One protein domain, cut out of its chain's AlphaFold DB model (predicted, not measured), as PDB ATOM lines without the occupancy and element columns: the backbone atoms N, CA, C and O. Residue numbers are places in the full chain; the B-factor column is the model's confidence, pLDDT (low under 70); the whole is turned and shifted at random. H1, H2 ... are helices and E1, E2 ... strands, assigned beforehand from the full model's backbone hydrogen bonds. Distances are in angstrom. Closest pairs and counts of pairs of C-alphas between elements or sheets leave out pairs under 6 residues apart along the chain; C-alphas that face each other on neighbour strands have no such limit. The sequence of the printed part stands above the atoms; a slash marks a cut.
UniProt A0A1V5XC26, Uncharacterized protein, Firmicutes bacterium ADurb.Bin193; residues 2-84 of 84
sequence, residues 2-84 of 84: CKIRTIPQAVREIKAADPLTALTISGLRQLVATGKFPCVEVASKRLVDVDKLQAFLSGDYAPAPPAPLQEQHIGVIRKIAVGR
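What this domain is: This is residues 2 to 84 of the 84 residues of an uncharacterized protein of Firmicutes bacterium ADurb.Bin193 (UniProt A0A1V5XC26). A small antiparallel sheet, E1 - E3 - E2, bears H1 on it, H2 and H3 each pack on H1, and residues 75 to 84 of a long tail stick out. The printed part has 83 residues, under half in three named helices and three named strands, in the order E1 H1 H2 E2 E3 H3, class mixed. It is loose, radius of gyration of the C-alphas 16.1 A, and spans 63 by 25 by 22 A, the tail making the length.

How they stand to each other: Look first at E3, residues 45 to 49, between E1, residues 4 to 6, and its hairpin partner E2, residues 40 to 42. N 5 and O 48 are 2.9 A apart, N 40 and O 47 2.8 A, within hydrogen-bond range. H1, residues 7 to 17, is over E1, its height over the sheet 8.8 A. H2, residues 25 to 33, touches H1 at a steep tilt of 54 degrees, opposite ways; the closest C-alphas, Pro 8 and Ile 25, are 5.8 A apart. E1, H1 H2, E2 make a split strand-helix-strand unit, same-way strands with E3 between, its crossover right-handed. H3, residues 50 to 57, touches H1, closest C-alphas Ala 10 and Val 50, 5.8 A. In H1, H2 and H3 every O i to N i+4 pair is within hydrogen-bond range.

Where its parts are: Find C-alpha 4 at (210.824, 180.334, 167.729), where E1 begins. H1 runs 15.5 A from first to last C-alpha, E3 13.2 A; H3 ends at C-alpha 57, (210.541, 194.467, 175.908).

The domain as a whole: The farthest C-alphas, Leu 20 and Arg 84, are 63.5 A apart; the printed part has no cut. Look for pLDDT under 70 at residues 2, 63 to 79 and 81 to 84.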
ATOM      1  N   CYS A   2     204.494 183.243 164.896       69.56
ATOM      2  CA  CYS A   2     205.377 182.903 166.019       69.56
ATOM      3  C   CYS A   2     206.776 182.538 165.501       69.56
ATOM      4  O   CYS A   2     206.921 181.632 164.673       69.56
ATOM      5  N   LYS A   3     207.811 183.247 165.959       85.75
ATOM      6  CA  LYS A   3     209.205 183.011 165.557       85.75
ATOM      7  C   LYS A   3     209.961 182.389 166.720       85.75
ATOM      8  O   LYS A   3     210.504 183.088 167.570       85.75
ATOM      9  N   ILE A   4     210.040 181.062 166.729       90.38
ATOM     10  CA  ILE A   4     210.824 180.334 167.729       90.38
ATOM     11  C   ILE A   4     212.301 180.346 167.328       90.38
ATOM     12  O   ILE A   4     212.673 179.942 166.217       90.38
ATOM     13  N   ARG A   5     213.156 180.822 168.233       90.81
ATOM     14  CA  ARG A   5     214.611 180.894 168.056       90.81
ATOM     15  C   ARG A   5     215.321 180.410 169.310       90.81
ATOM     16  O   ARG A   5     214.778 180.423 170.407       90.81
ATOM     17  N   THR A   6     216.572 179.989 169.161       92.50
ATOM     18  CA  THR A   6     217.447 179.804 170.325       92.50
ATOM     19  C   THR A   6     217.765 181.166 170.942       92.50
ATOM     20  O   THR A   6     217.805 182.164 170.227       92.50
ATOM     21  N   ILE A   7     218.061 181.212 172.242       91.12
ATOM     22  CA  ILE A   7     218.482 182.442 172.943       91.12
ATOM     23  C   ILE A   7     219.510 183.281 172.147       91.12
ATOM     24  O   ILE A   7     219.259 184.467 171.938       91.12
ATOM     25  N   PRO A   8     220.646 182.730 171.659       92.62
ATOM     26  CA  PRO A   8     221.606 183.530 170.895       92.62
ATOM     27  C   PRO A   8     221.043 184.041 169.563       92.62
ATOM     28  O   PRO A   8     221.335 185.171 169.185       92.62
ATOM     29  N   GLN A   9     220.228 183.250 168.859       93.38
ATOM     30  CA  GLN A   9     219.605 183.686 167.605       93.38
ATOM     31  C   GLN A   9     218.551 184.772 167.845       93.38
ATOM     32  O   GLN A   9     218.498 185.726 167.082       93.38
ATOM     33  N   ALA A  10     217.771 184.670 168.922       93.12
ATOM     34  CA  ALA A  10     216.777 185.671 169.297       93.12
ATOM     35  C   ALA A  10     217.421 187.037 169.565       93.12
ATOM     36  O   ALA A  10     216.982 188.043 169.022       93.12
ATOM     37  N   VAL A  11     218.520 187.072 170.328       93.31
ATOM     38  CA  VAL A  11     219.249 188.325 170.594       93.31
ATOM     39  C   VAL A  11     219.839 188.920 169.317       93.31
ATOM     40  O   VAL A  11     219.831 190.137 169.156       93.31
ATOM     41  N   ARG A  12     220.338 188.088 168.393       93.38
ATOM     42  CA  ARG A  12     220.827 188.561 167.087       93.38
ATOM     43  C   ARG A  12     219.704 189.143 166.237       93.38
ATOM     44  O   ARG A  12     219.912 190.178 165.621       93.38
ATOM     45  N   GLU A  13     218.538 188.500 166.224       92.31
ATOM     46  CA  GLU A  13     217.365 188.971 165.481       92.31
ATOM     47  C   GLU A  13     216.861 190.310 166.044       92.31
ATOM     48  O   GLU A  13     216.644 191.243 165.277       92.31
ATOM     49  N   ILE A  14     216.803 190.455 167.372       90.94
ATOM     50  CA  ILE A  14     216.429 191.721 168.019       90.94
ATOM     51  C   ILE A  14     217.474 192.803 167.761       90.94
ATOM     52  O   ILE A  14     217.097 193.908 167.415       90.94
ATOM     53  N   LYS A  15     218.775 192.504 167.843       91.19
ATOM     54  CA  LYS A  15     219.833 193.474 167.502       91.19
ATOM     55  C   LYS A  15     219.818 193.894 166.032       91.19
ATOM     56  O   LYS A  15     220.235 194.999 165.714       91.19
ATOM     57  N   ALA A  16     219.398 193.006 165.134       90.62
ATOM     58  CA  ALA A  16     219.248 193.334 163.722       90.62
ATOM     59  C   ALA A  16     218.036 194.246 163.475       90.62
ATOM     60  O   ALA A  16     218.094 195.091 162.588       90.62
ATOM     61  N   ALA A  17     216.960 194.080 164.252       88.50
ATOM     62  CA  ALA A  17     215.784 194.945 164.202       88.50
ATOM     63  C   ALA A  17     216.001 196.287 164.930       88.50
ATOM     64  O   ALA A  17     215.577 197.326 164.436       88.50
ATOM     65  N   ASP A  18     216.685 196.261 166.074       88.19
ATOM     66  CA  ASP A  18     217.020 197.406 166.918       88.19
ATOM     67  C   ASP A  18     218.496 197.334 167.367       88.19
ATOM     68  O   ASP A  18     218.832 196.665 168.355       88.19
ATOM     69  N   PRO A  19     219.415 198.015 166.661       85.81
ATOM     70  CA  PRO A  19     220.841 197.974 166.981       85.81
ATOM     71  C   PRO A  19     221.191 198.658 168.310       85.81
ATOM     72  O   PRO A  19     222.251 198.375 168.871       85.81
ATOM     73  N   LEU A  20     220.315 199.523 168.831       88.50
ATOM     74  CA  LEU A  20     220.506 200.229 170.101       88.50
ATOM     75  C   LEU A  20     219.987 199.436 171.307       88.50
ATOM     76  O   LEU A  20     220.101 199.897 172.444       88.50
ATOM     77  N   THR A  21     219.471 198.225 171.085       88.25
ATOM     78  CA  THR A  21     218.931 197.402 172.160       88.25
ATOM     79  C   THR A  21     220.003 197.080 173.206       88.25
ATOM     80  O   THR A  21     221.090 196.568 172.906       88.25
ATOM     81  N   ALA A  22     219.675 197.310 174.479       89.75
ATOM     82  CA  ALA A  22     220.525 196.922 175.605       89.75
ATOM     83  C   ALA A  22     220.509 195.399 175.860       89.75
ATOM     84  O   ALA A  22     221.202 194.893 176.746       89.75
ATOM     85  N   LEU A  23     219.710 194.644 175.097       89.50
ATOM     86  CA  LEU A  23     219.552 193.212 175.277       89.50
ATOM     87  C   LEU A  23     220.841 192.457 174.920       89.50
ATOM     88  O   LEU A  23     221.343 192.494 173.793       89.50
ATOM     89  N   THR A  24     221.357 191.704 175.889       93.00
ATOM     90  CA  THR A  24     222.511 190.815 175.723       93.00
ATOM     91  C   THR A  24     222.102 189.350 175.856       93.00
ATOM     92  O   THR A  24     221.072 189.017 176.446       93.00
ATOM     93  N   ILE A  25     222.938 188.443 175.343       92.88
ATOM     94  CA  ILE A  25     222.726 186.992 175.472       92.88
ATOM     95  C   ILE A  25     222.660 186.592 176.951       92.88
ATOM     96  O   ILE A  25     221.782 185.824 177.338       92.88
ATOM     97  N   SER A  26     223.559 187.126 177.781       92.69
ATOM     98  CA  SER A  26     223.589 186.857 179.222       92.69
ATOM     99  C   SER A  26     222.344 187.385 179.930       92.69
ATOM    100  O   SER A  26     221.762 186.656 180.731       92.69
ATOM    101  N   GLY A  27     221.886 188.593 179.579       91.44
ATOM    102  CA  GLY A  27     220.646 189.158 180.111       91.44
ATOM    103  C   GLY A  27     219.438 188.277 179.794       91.44
ATOM    104  O   GLY A  27     218.684 187.916 180.694       91.44
ATOM    105  N   LEU A  28     219.308 187.818 178.545       91.44
ATOM    106  CA  LEU A  28     218.214 186.922 178.164       91.44
ATOM    107  C   LEU A  28     218.303 185.554 178.865       91.44
ATOM    108  O   LEU A  28     217.287 185.016 179.300       91.44
ATOM    109  N   ARG A  29     219.511 184.998 179.049       90.94
ATOM    110  CA  ARG A  29     219.707 183.767 179.840       90.94
ATOM    111  C   ARG A  29     219.270 183.946 181.291       90.94
ATOM    112  O   ARG A  29     218.635 183.041 181.823       90.94
ATOM    113  N   GLN A  30     219.602 185.077 181.913       89.62
ATOM    114  CA  GLN A  30     219.190 185.383 183.281       89.62
ATOM    115  C   GLN A  30     217.675 185.558 183.391       89.62
ATOM    116  O   GLN A  30     217.083 185.016 184.319       89.62
ATOM    117  N   LEU A  31     217.025 186.242 182.445       87.44
ATOM    118  CA  LEU A  31     215.564 186.395 182.435       87.44
ATOM    119  C   LEU A  31     214.845 185.043 182.395       87.44
ATOM    120  O   LEU A  31     213.892 184.824 183.137       87.44
ATOM    121  N   VAL A  32     215.348 184.121 181.576       87.94
ATOM    122  CA  VAL A  32     214.822 182.757 181.494       87.94
ATOM    123  C   VAL A  32     215.125 181.966 182.769       87.94
ATOM    124  O   VAL A  32     214.236 181.337 183.329       87.94
ATOM    125  N   ALA A  33     216.364 182.017 183.266       85.06
ATOM    126  CA  ALA A  33     216.771 181.286 184.469       85.06
ATOM    127  C   ALA A  33     216.047 181.757 185.742       85.06
ATOM    128  O   ALA A  33     215.779 180.954 186.624       85.06
ATOM    129  N   THR A  34     215.716 183.046 185.828       83.00
ATOM    130  CA  THR A  34     214.950 183.630 186.942       83.00
ATOM    131  C   THR A  34     213.440 183.435 186.800       83.00
ATOM    132  O   THR A  34     212.694 183.865 187.674       83.00
ATOM    133  N   GLY A  35     212.970 182.822 185.707       81.38
ATOM    134  CA  GLY A  35     211.545 182.605 185.447       81.38
ATOM    135  C   GLY A  35     210.763 183.868 185.081       81.38
ATOM    136  O   GLY A  35     209.539 183.825 185.026       81.38
ATOM    137  N   LYS A  36     211.443 184.989 184.811       84.31
ATOM    138  CA  LYS A  36     210.800 186.243 184.385       84.31
ATOM    139  C   LYS A  36     210.294 186.186 182.948       84.31
ATOM    140  O   LYS A  36     209.405 186.949 182.597       84.31
ATOM    141  N   PHE A  37     210.868 185.315 182.118       85.94
ATOM    142  CA  PHE A  37     210.448 185.128 180.733       85.94
ATOM    143  C   PHE A  37     210.260 183.636 180.414       85.94
ATOM    144  O   PHE A  37     211.168 182.844 180.694       85.94
ATOM    145  N   PRO A  38     209.125 183.233 179.811       82.75
ATOM    146  CA  PRO A  38     208.861 181.836 179.495       82.75
ATOM    147  C   PRO A  38     209.771 181.336 178.366       82.75
ATOM    148  O   PRO A  38     209.925 181.983 177.330       82.75
ATOM    149  N   CYS A  39     210.342 180.143 178.535       86.50
ATOM    150  CA  CYS A  39     211.101 179.463 177.487       86.50
ATOM    151  C   CYS A  39     210.600 178.033 177.294       86.50
ATOM    152  O   CYS A  39     210.084 177.417 178.225       86.50
ATOM    153  N   VAL A  40     210.775 177.512 176.083       85.19
ATOM    154  CA  VAL A  40     210.512 176.113 175.755       85.19
ATOM    155  C   VAL A  40     211.846 175.390 175.684       85.19
ATOM    156  O   VAL A  40     212.751 175.807 174.960       85.19
ATOM    157  N   GLU A  41     211.977 174.295 176.416       82.00
ATOM    158  CA  GLU A  41     213.171 173.465 176.357       82.00
ATOM    159  C   GLU A  41     212.955 172.270 175.448       82.00
ATOM    160  O   GLU A  41     211.989 171.523 175.578       82.00
ATOM    161  N   VAL A  42     213.877 172.099 174.505       81.62
ATOM    162  CA  VAL A  42     213.891 170.966 173.585       81.62
ATOM    163  C   VAL A  42     215.267 170.325 173.669       81.62
ATOM    164  O   VAL A  42     216.270 170.915 173.254       81.62
ATOM    165  N   ALA A  43     215.310 169.112 174.224       79.31
ATOM    166  CA  ALA A  43     216.541 168.406 174.573       79.31
ATOM    167  C   ALA A  43     217.458 169.273 175.459       79.31
ATOM    168  O   ALA A  43     217.119 169.558 176.600       79.31
ATOM    169  N   SER A  44     218.605 169.718 174.938       80.50
ATOM    170  CA  SER A  44     219.565 170.571 175.662       80.50
ATOM    171  C   SER A  44     219.470 172.056 175.288       80.50
ATOM    172  O   SER A  44     220.319 172.852 175.693       80.50
ATOM    173  N   LYS A  45     218.499 172.446 174.451       80.81
ATOM    174  CA  LYS A  45     218.389 173.806 173.907       80.81
ATOM    175  C   LYS A  45     217.205 174.542 174.518       80.81
ATOM    176  O   LYS A  45     216.085 174.044 174.525       80.81
ATOM    177  N   ARG A  46     217.463 175.786 174.925       87.44
ATOM    178  CA  ARG A  46     216.440 176.754 175.328       87.44
ATOM    179  C   ARG A  46     215.981 177.557 174.122       87.44
ATOM    180  O   ARG A  46     216.788 178.242 173.479       87.44
ATOM    181  N   LEU A  47     214.697 177.448 173.827       89.56
ATOM    182  CA  LEU A  47     214.017 178.130 172.744       89.56
ATOM    183  C   LEU A  47     213.107 179.213 173.318       89.56
ATOM    184  O   LEU A  47     212.426 179.019 174.322       89.56
ATOM    185  N   VAL A  48     213.114 180.366 172.670       90.56
ATOM    186  CA  VAL A  48     212.316 181.534 173.027       90.56
ATOM    187  C   VAL A  48     211.532 181.982 171.805       90.56
ATOM    188  O   VAL A  48     211.997 181.847 170.670       90.56
ATOM    189  N   ASP A  49     210.334 182.500 172.040       91.50
ATOM    190  CA  ASP A  49     209.550 183.142 170.997       91.50
ATOM    191  C   ASP A  49     209.971 184.613 170.882       91.50
ATOM    192  O   ASP A  49     209.915 185.357 171.860       91.50
ATOM    193  N   VAL A  50     210.457 185.012 169.704       90.94
ATOM    194  CA  VAL A  50     210.985 186.364 169.461       90.94
ATOM    195  C   VAL A  50     209.874 187.410 169.444       90.94
ATOM    196  O   VAL A  50     210.098 188.530 169.886       90.94
ATOM    197  N   ASP A  51     208.678 187.049 168.983       89.56
ATOM    198  CA  ASP A  51     207.529 187.956 168.914       89.56
ATOM    199  C   ASP A  51     207.056 188.326 170.329       89.56
ATOM    200  O   ASP A  51     207.006 189.503 170.690       89.56
ATOM    201  N   LYS A  52     206.891 187.319 171.197       89.00
ATOM    202  CA  LYS A  52     206.629 187.520 172.631       89.00
ATOM    203  C   LYS A  52     207.760 188.257 173.332       89.00
ATOM    204  O   LYS A  52     207.500 189.047 174.233       89.00
ATOM    205  N   LEU A  53     209.011 188.003 172.950       89.44
ATOM    206  CA  LEU A  53     210.155 188.706 173.525       89.44
ATOM    207  C   LEU A  53     210.148 190.191 173.150       89.44
ATOM    208  O   LEU A  53     210.416 191.030 174.004       89.44
ATOM    209  N   GLN A  54     209.795 190.532 171.912       89.25
ATOM    210  CA  GLN A  54     209.653 191.920 171.482       89.25
ATOM    211  C   GLN A  54     208.502 192.616 172.221       89.25
ATOM    212  O   GLN A  54     208.693 193.707 172.754       89.25
ATOM    213  N   ALA A  55     207.342 191.963 172.328       88.69
ATOM    214  CA  ALA A  55     206.209 192.485 173.090       88.69
ATOM    215  C   ALA A  55     206.550 192.664 174.584       88.69
ATOM    216  O   ALA A  55     206.155 193.654 175.198       88.69
ATOM    217  N   PHE A  56     207.347 191.754 175.157       89.50
ATOM    218  CA  PHE A  56     207.822 191.841 176.543       89.50
ATOM    219  C   PHE A  56     208.709 193.065 176.763       89.50
ATOM    220  O   PHE A  56     208.536 193.794 177.734       89.50
ATOM    221  N   LEU A  57     209.644 193.312 175.843       86.62
ATOM    222  CA  LEU A  57     210.541 194.467 175.908       86.62
ATOM    223  C   LEU A  57     209.802 195.790 175.695       86.62
ATOM    224  O   LEU A  57     210.180 196.794 176.290       86.62
ATOM    225  N   SER A  58     208.738 195.784 174.891       87.75
ATOM    226  CA  SER A  58     207.866 196.946 174.698       87.75
ATOM    227  C   SER A  58     206.922 197.206 175.882       87.75
ATOM    228  O   SER A  58     206.256 198.237 175.896       87.75
ATOM    229  N   GLY A  59     206.831 196.288 176.853       85.31
ATOM    230  CA  GLY A  59     205.905 196.371 177.989       85.31
ATOM    231  C   GLY A  59     204.461 195.951 177.684       85.31
ATOM    232  O   GLY A  59     203.629 195.969 178.585       85.31
ATOM    233  N   ASP A  60     204.169 195.540 176.449       81.62
ATOM    234  CA  ASP A  60     202.833 195.119 175.999       81.62
ATOM    235  C   ASP A  60     202.515 193.662 176.387       81.62
ATOM    236  O   ASP A  60     201.366 193.226 176.409       81.62
ATOM    237  N   TYR A  61     203.543 192.893 176.757       79.06
ATOM    238  CA  TYR A  61     203.404 191.518 177.217       79.06
ATOM    239  C   TYR A  61     203.818 191.384 178.680       79.06
ATOM    240  O   TYR A  61     205.003 191.353 179.011       79.06
ATOM    241  N   ALA A  62     202.827 191.229 179.553       72.62
ATOM    242  CA  ALA A  62     203.040 190.695 180.887       72.62
ATOM    243  C   ALA A  62     203.013 189.160 180.794       72.62
ATOM    244  O   ALA A  62     201.960 188.586 180.490       72.62
ATOM    245  N   PRO A  63     204.138 188.460 181.021       68.69
ATOM    246  CA  PRO A  63     204.101 187.016 181.105       68.69
ATOM    247  C   PRO A  63     203.217 186.666 182.299       68.69
ATOM    248  O   PRO A  63     203.387 187.217 183.389       68.69
ATOM    249  N   ALA A  64     202.252 185.771 182.083       66.19
ATOM    250  CA  ALA A  64     201.482 185.199 183.177       66.19
ATOM    251  C   ALA A  64     202.458 184.699 184.259       66.19
ATOM    252  O   ALA A  64     203.539 184.212 183.891       66.19
ATOM    253  N   PRO A  65     202.118 184.840 185.558       59.91
ATOM    254  CA  PRO A  65     202.984 184.403 186.646       59.91
ATOM    255  C   PRO A  65     203.490 183.002 186.321       59.91
ATOM    256  O   PRO A  65     202.684 182.171 185.880       59.91
ATOM    257  N   PRO A  66     204.811 182.767 186.429       57.84
ATOM    258  CA  PRO A  66     205.394 181.534 185.947       57.84
ATOM    259  C   PRO A  66     204.628 180.390 186.599       57.84
ATOM    260  O   PRO A  66     204.573 180.299 187.828       57.84
ATOM    261  N   ALA A  67     204.016 179.528 185.776       53.81
ATOM    262  CA  ALA A  67     203.673 178.192 186.234       53.81
ATOM    263  C   ALA A  67     204.924 177.668 186.956       53.81
ATOM    264  O   ALA A  67     206.022 177.921 186.438       53.81
ATOM    265  N   PRO A  68     204.773 177.087 188.163       49.72
ATOM    266  CA  PRO A  68     205.875 176.848 189.093       49.72
ATOM    267  C   PRO A  68     207.074 176.363 188.304       49.72
ATOM    268  O   PRO A  68     206.904 175.413 187.535       49.72
ATOM    269  N   LEU A  69     208.196 177.101 188.421       51.38
ATOM    270  CA  LEU A  69     209.463 176.848 187.729       51.38
ATOM    271  C   LEU A  69     209.566 175.345 187.537       51.38
ATOM    272  O   LEU A  69     209.727 174.648 188.536       51.38
ATOM    273  N   GLN A  70     209.328 174.842 186.318       51.50
ATOM    274  CA  GLN A  70     209.312 173.400 186.100       51.50
ATOM    275  C   GLN A  70     210.672 172.925 186.573       51.50
ATOM    276  O   GLN A  70     211.674 173.314 185.974       51.50
ATOM    277  N   GLU A  71     210.700 172.227 187.712       49.50
ATOM    278  CA  GLU A  71     211.931 171.886 188.401       49.50
ATOM    279  C   GLU A  71     212.768 171.108 187.401       49.50
ATOM    280  O   GLU A  71     212.394 170.033 186.930       49.50
ATOM    281  N   GLN A  72     213.830 171.746 186.931       55.62
ATOM    282  CA  GLN A  72     214.587 171.197 185.832       55.62
ATOM    283  C   GLN A  72     215.452 170.110 186.426       55.62
ATOM    284  O   GLN A  72     216.412 170.392 187.139       55.62
ATOM    285  N   HIS A  73     215.120 168.858 186.121       50.59
ATOM    286  CA  HIS A  73     215.963 167.698 186.398       50.59
ATOM    287  C   HIS A  73     217.221 167.726 185.499       50.59
ATOM    288  O   HIS A  73     217.524 166.765 184.793       50.59
ATOM    289  N   ILE A  74     217.963 168.835 185.483       49.25
ATOM    290  CA  ILE A  74     219.278 168.914 184.857       49.25
ATOM    291  C   ILE A  74     220.287 168.232 185.784       49.25
ATOM    292  O   ILE A  74     220.477 168.632 186.926       49.25
ATOM    293  N   GLY A  75     220.912 167.153 185.309       50.66
ATOM    294  CA  GLY A  75     221.938 166.433 186.073       50.66
ATOM    295  C   GLY A  75     221.419 165.472 187.151       50.66
ATOM    296  O   GLY A  75     222.216 164.984 187.948       50.66
ATOM    297  N   VAL A  76     220.121 165.143 187.177       58.50
ATOM    298  CA  VAL A  76     219.622 164.078 188.061       58.50
ATOM    299  C   VAL A  76     220.055 162.721 187.503       58.50
ATOM    300  O   VAL A  76     219.470 162.207 186.548       58.50
ATOM    301  N   ILE A  77     221.078 162.120 188.113       68.06
ATOM    302  CA  ILE A  77     221.424 160.714 187.891       68.06
ATOM    303  C   ILE A  77     220.273 159.878 188.459       68.06
ATOM    304  O   ILE A  77     220.079 159.810 189.674       68.06
ATOM    305  N   ARG A  78     219.473 159.253 187.590       63.97
ATOM    306  CA  ARG A  78     218.433 158.320 188.041       63.97
ATOM    307  C   ARG A  78     219.123 157.102 188.661       63.97
ATOM    308  O   ARG A  78     219.953 156.480 188.002       63.97
ATOM    309  N   LYS A  79     218.784 156.742 189.907       67.75
ATOM    310  CA  LYS A  79     219.215 155.458 190.484       67.75
ATOM    311  C   LYS A  79     218.669 154.335 189.604       67.75
ATOM    312  O   LYS A  79     217.454 154.202 189.470       67.75
ATOM    313  N   ILE A  80     219.553 153.530 189.023       72.31
ATOM    314  CA  ILE A  80     219.158 152.240 188.464       72.31
ATOM    315  C   ILE A  80     218.847 151.312 189.642       72.31
ATOM    316  O   ILE A  80     219.668 151.147 190.543       72.31
ATOM    317  N   ALA A  81     217.642 150.748 189.683       61.41
ATOM    318  CA  ALA A  81     217.371 149.631 190.574       61.41
ATOM    319  C   ALA A  81     218.119 148.430 189.992       61.41
ATOM    320  O   ALA A  81     217.665 147.835 189.017       61.41
ATOM    321  N   VAL A  82     219.304 148.124 190.527       63.97
ATOM    322  CA  VAL A  82     219.955 146.851 190.221       63.97
ATOM    323  C   VAL A  82     219.076 145.772 190.859       63.97
ATOM    324  O   VAL A  82     218.905 145.717 192.078       63.97
ATOM    325  N   GLY A  83     218.357 145.042 190.011       64.00
ATOM    326  CA  GLY A  83     217.474 143.961 190.422       64.00
ATOM    327  C   GLY A  83     218.296 142.750 190.846       64.00
ATOM    328  O   GLY A  83     219.181 142.356 190.099       64.00
ATOM    329  N   ARG A  84     217.969 142.257 192.048       54.19
ATOM    330  CA  ARG A  84     218.211 140.934 192.659       54.19
ATOM    331  C   ARG A  84     219.354 140.065 192.137       54.19
ATOM    332  O   ARG A  84     219.251 139.562 191.001       54.19
TER     333      ARG A  84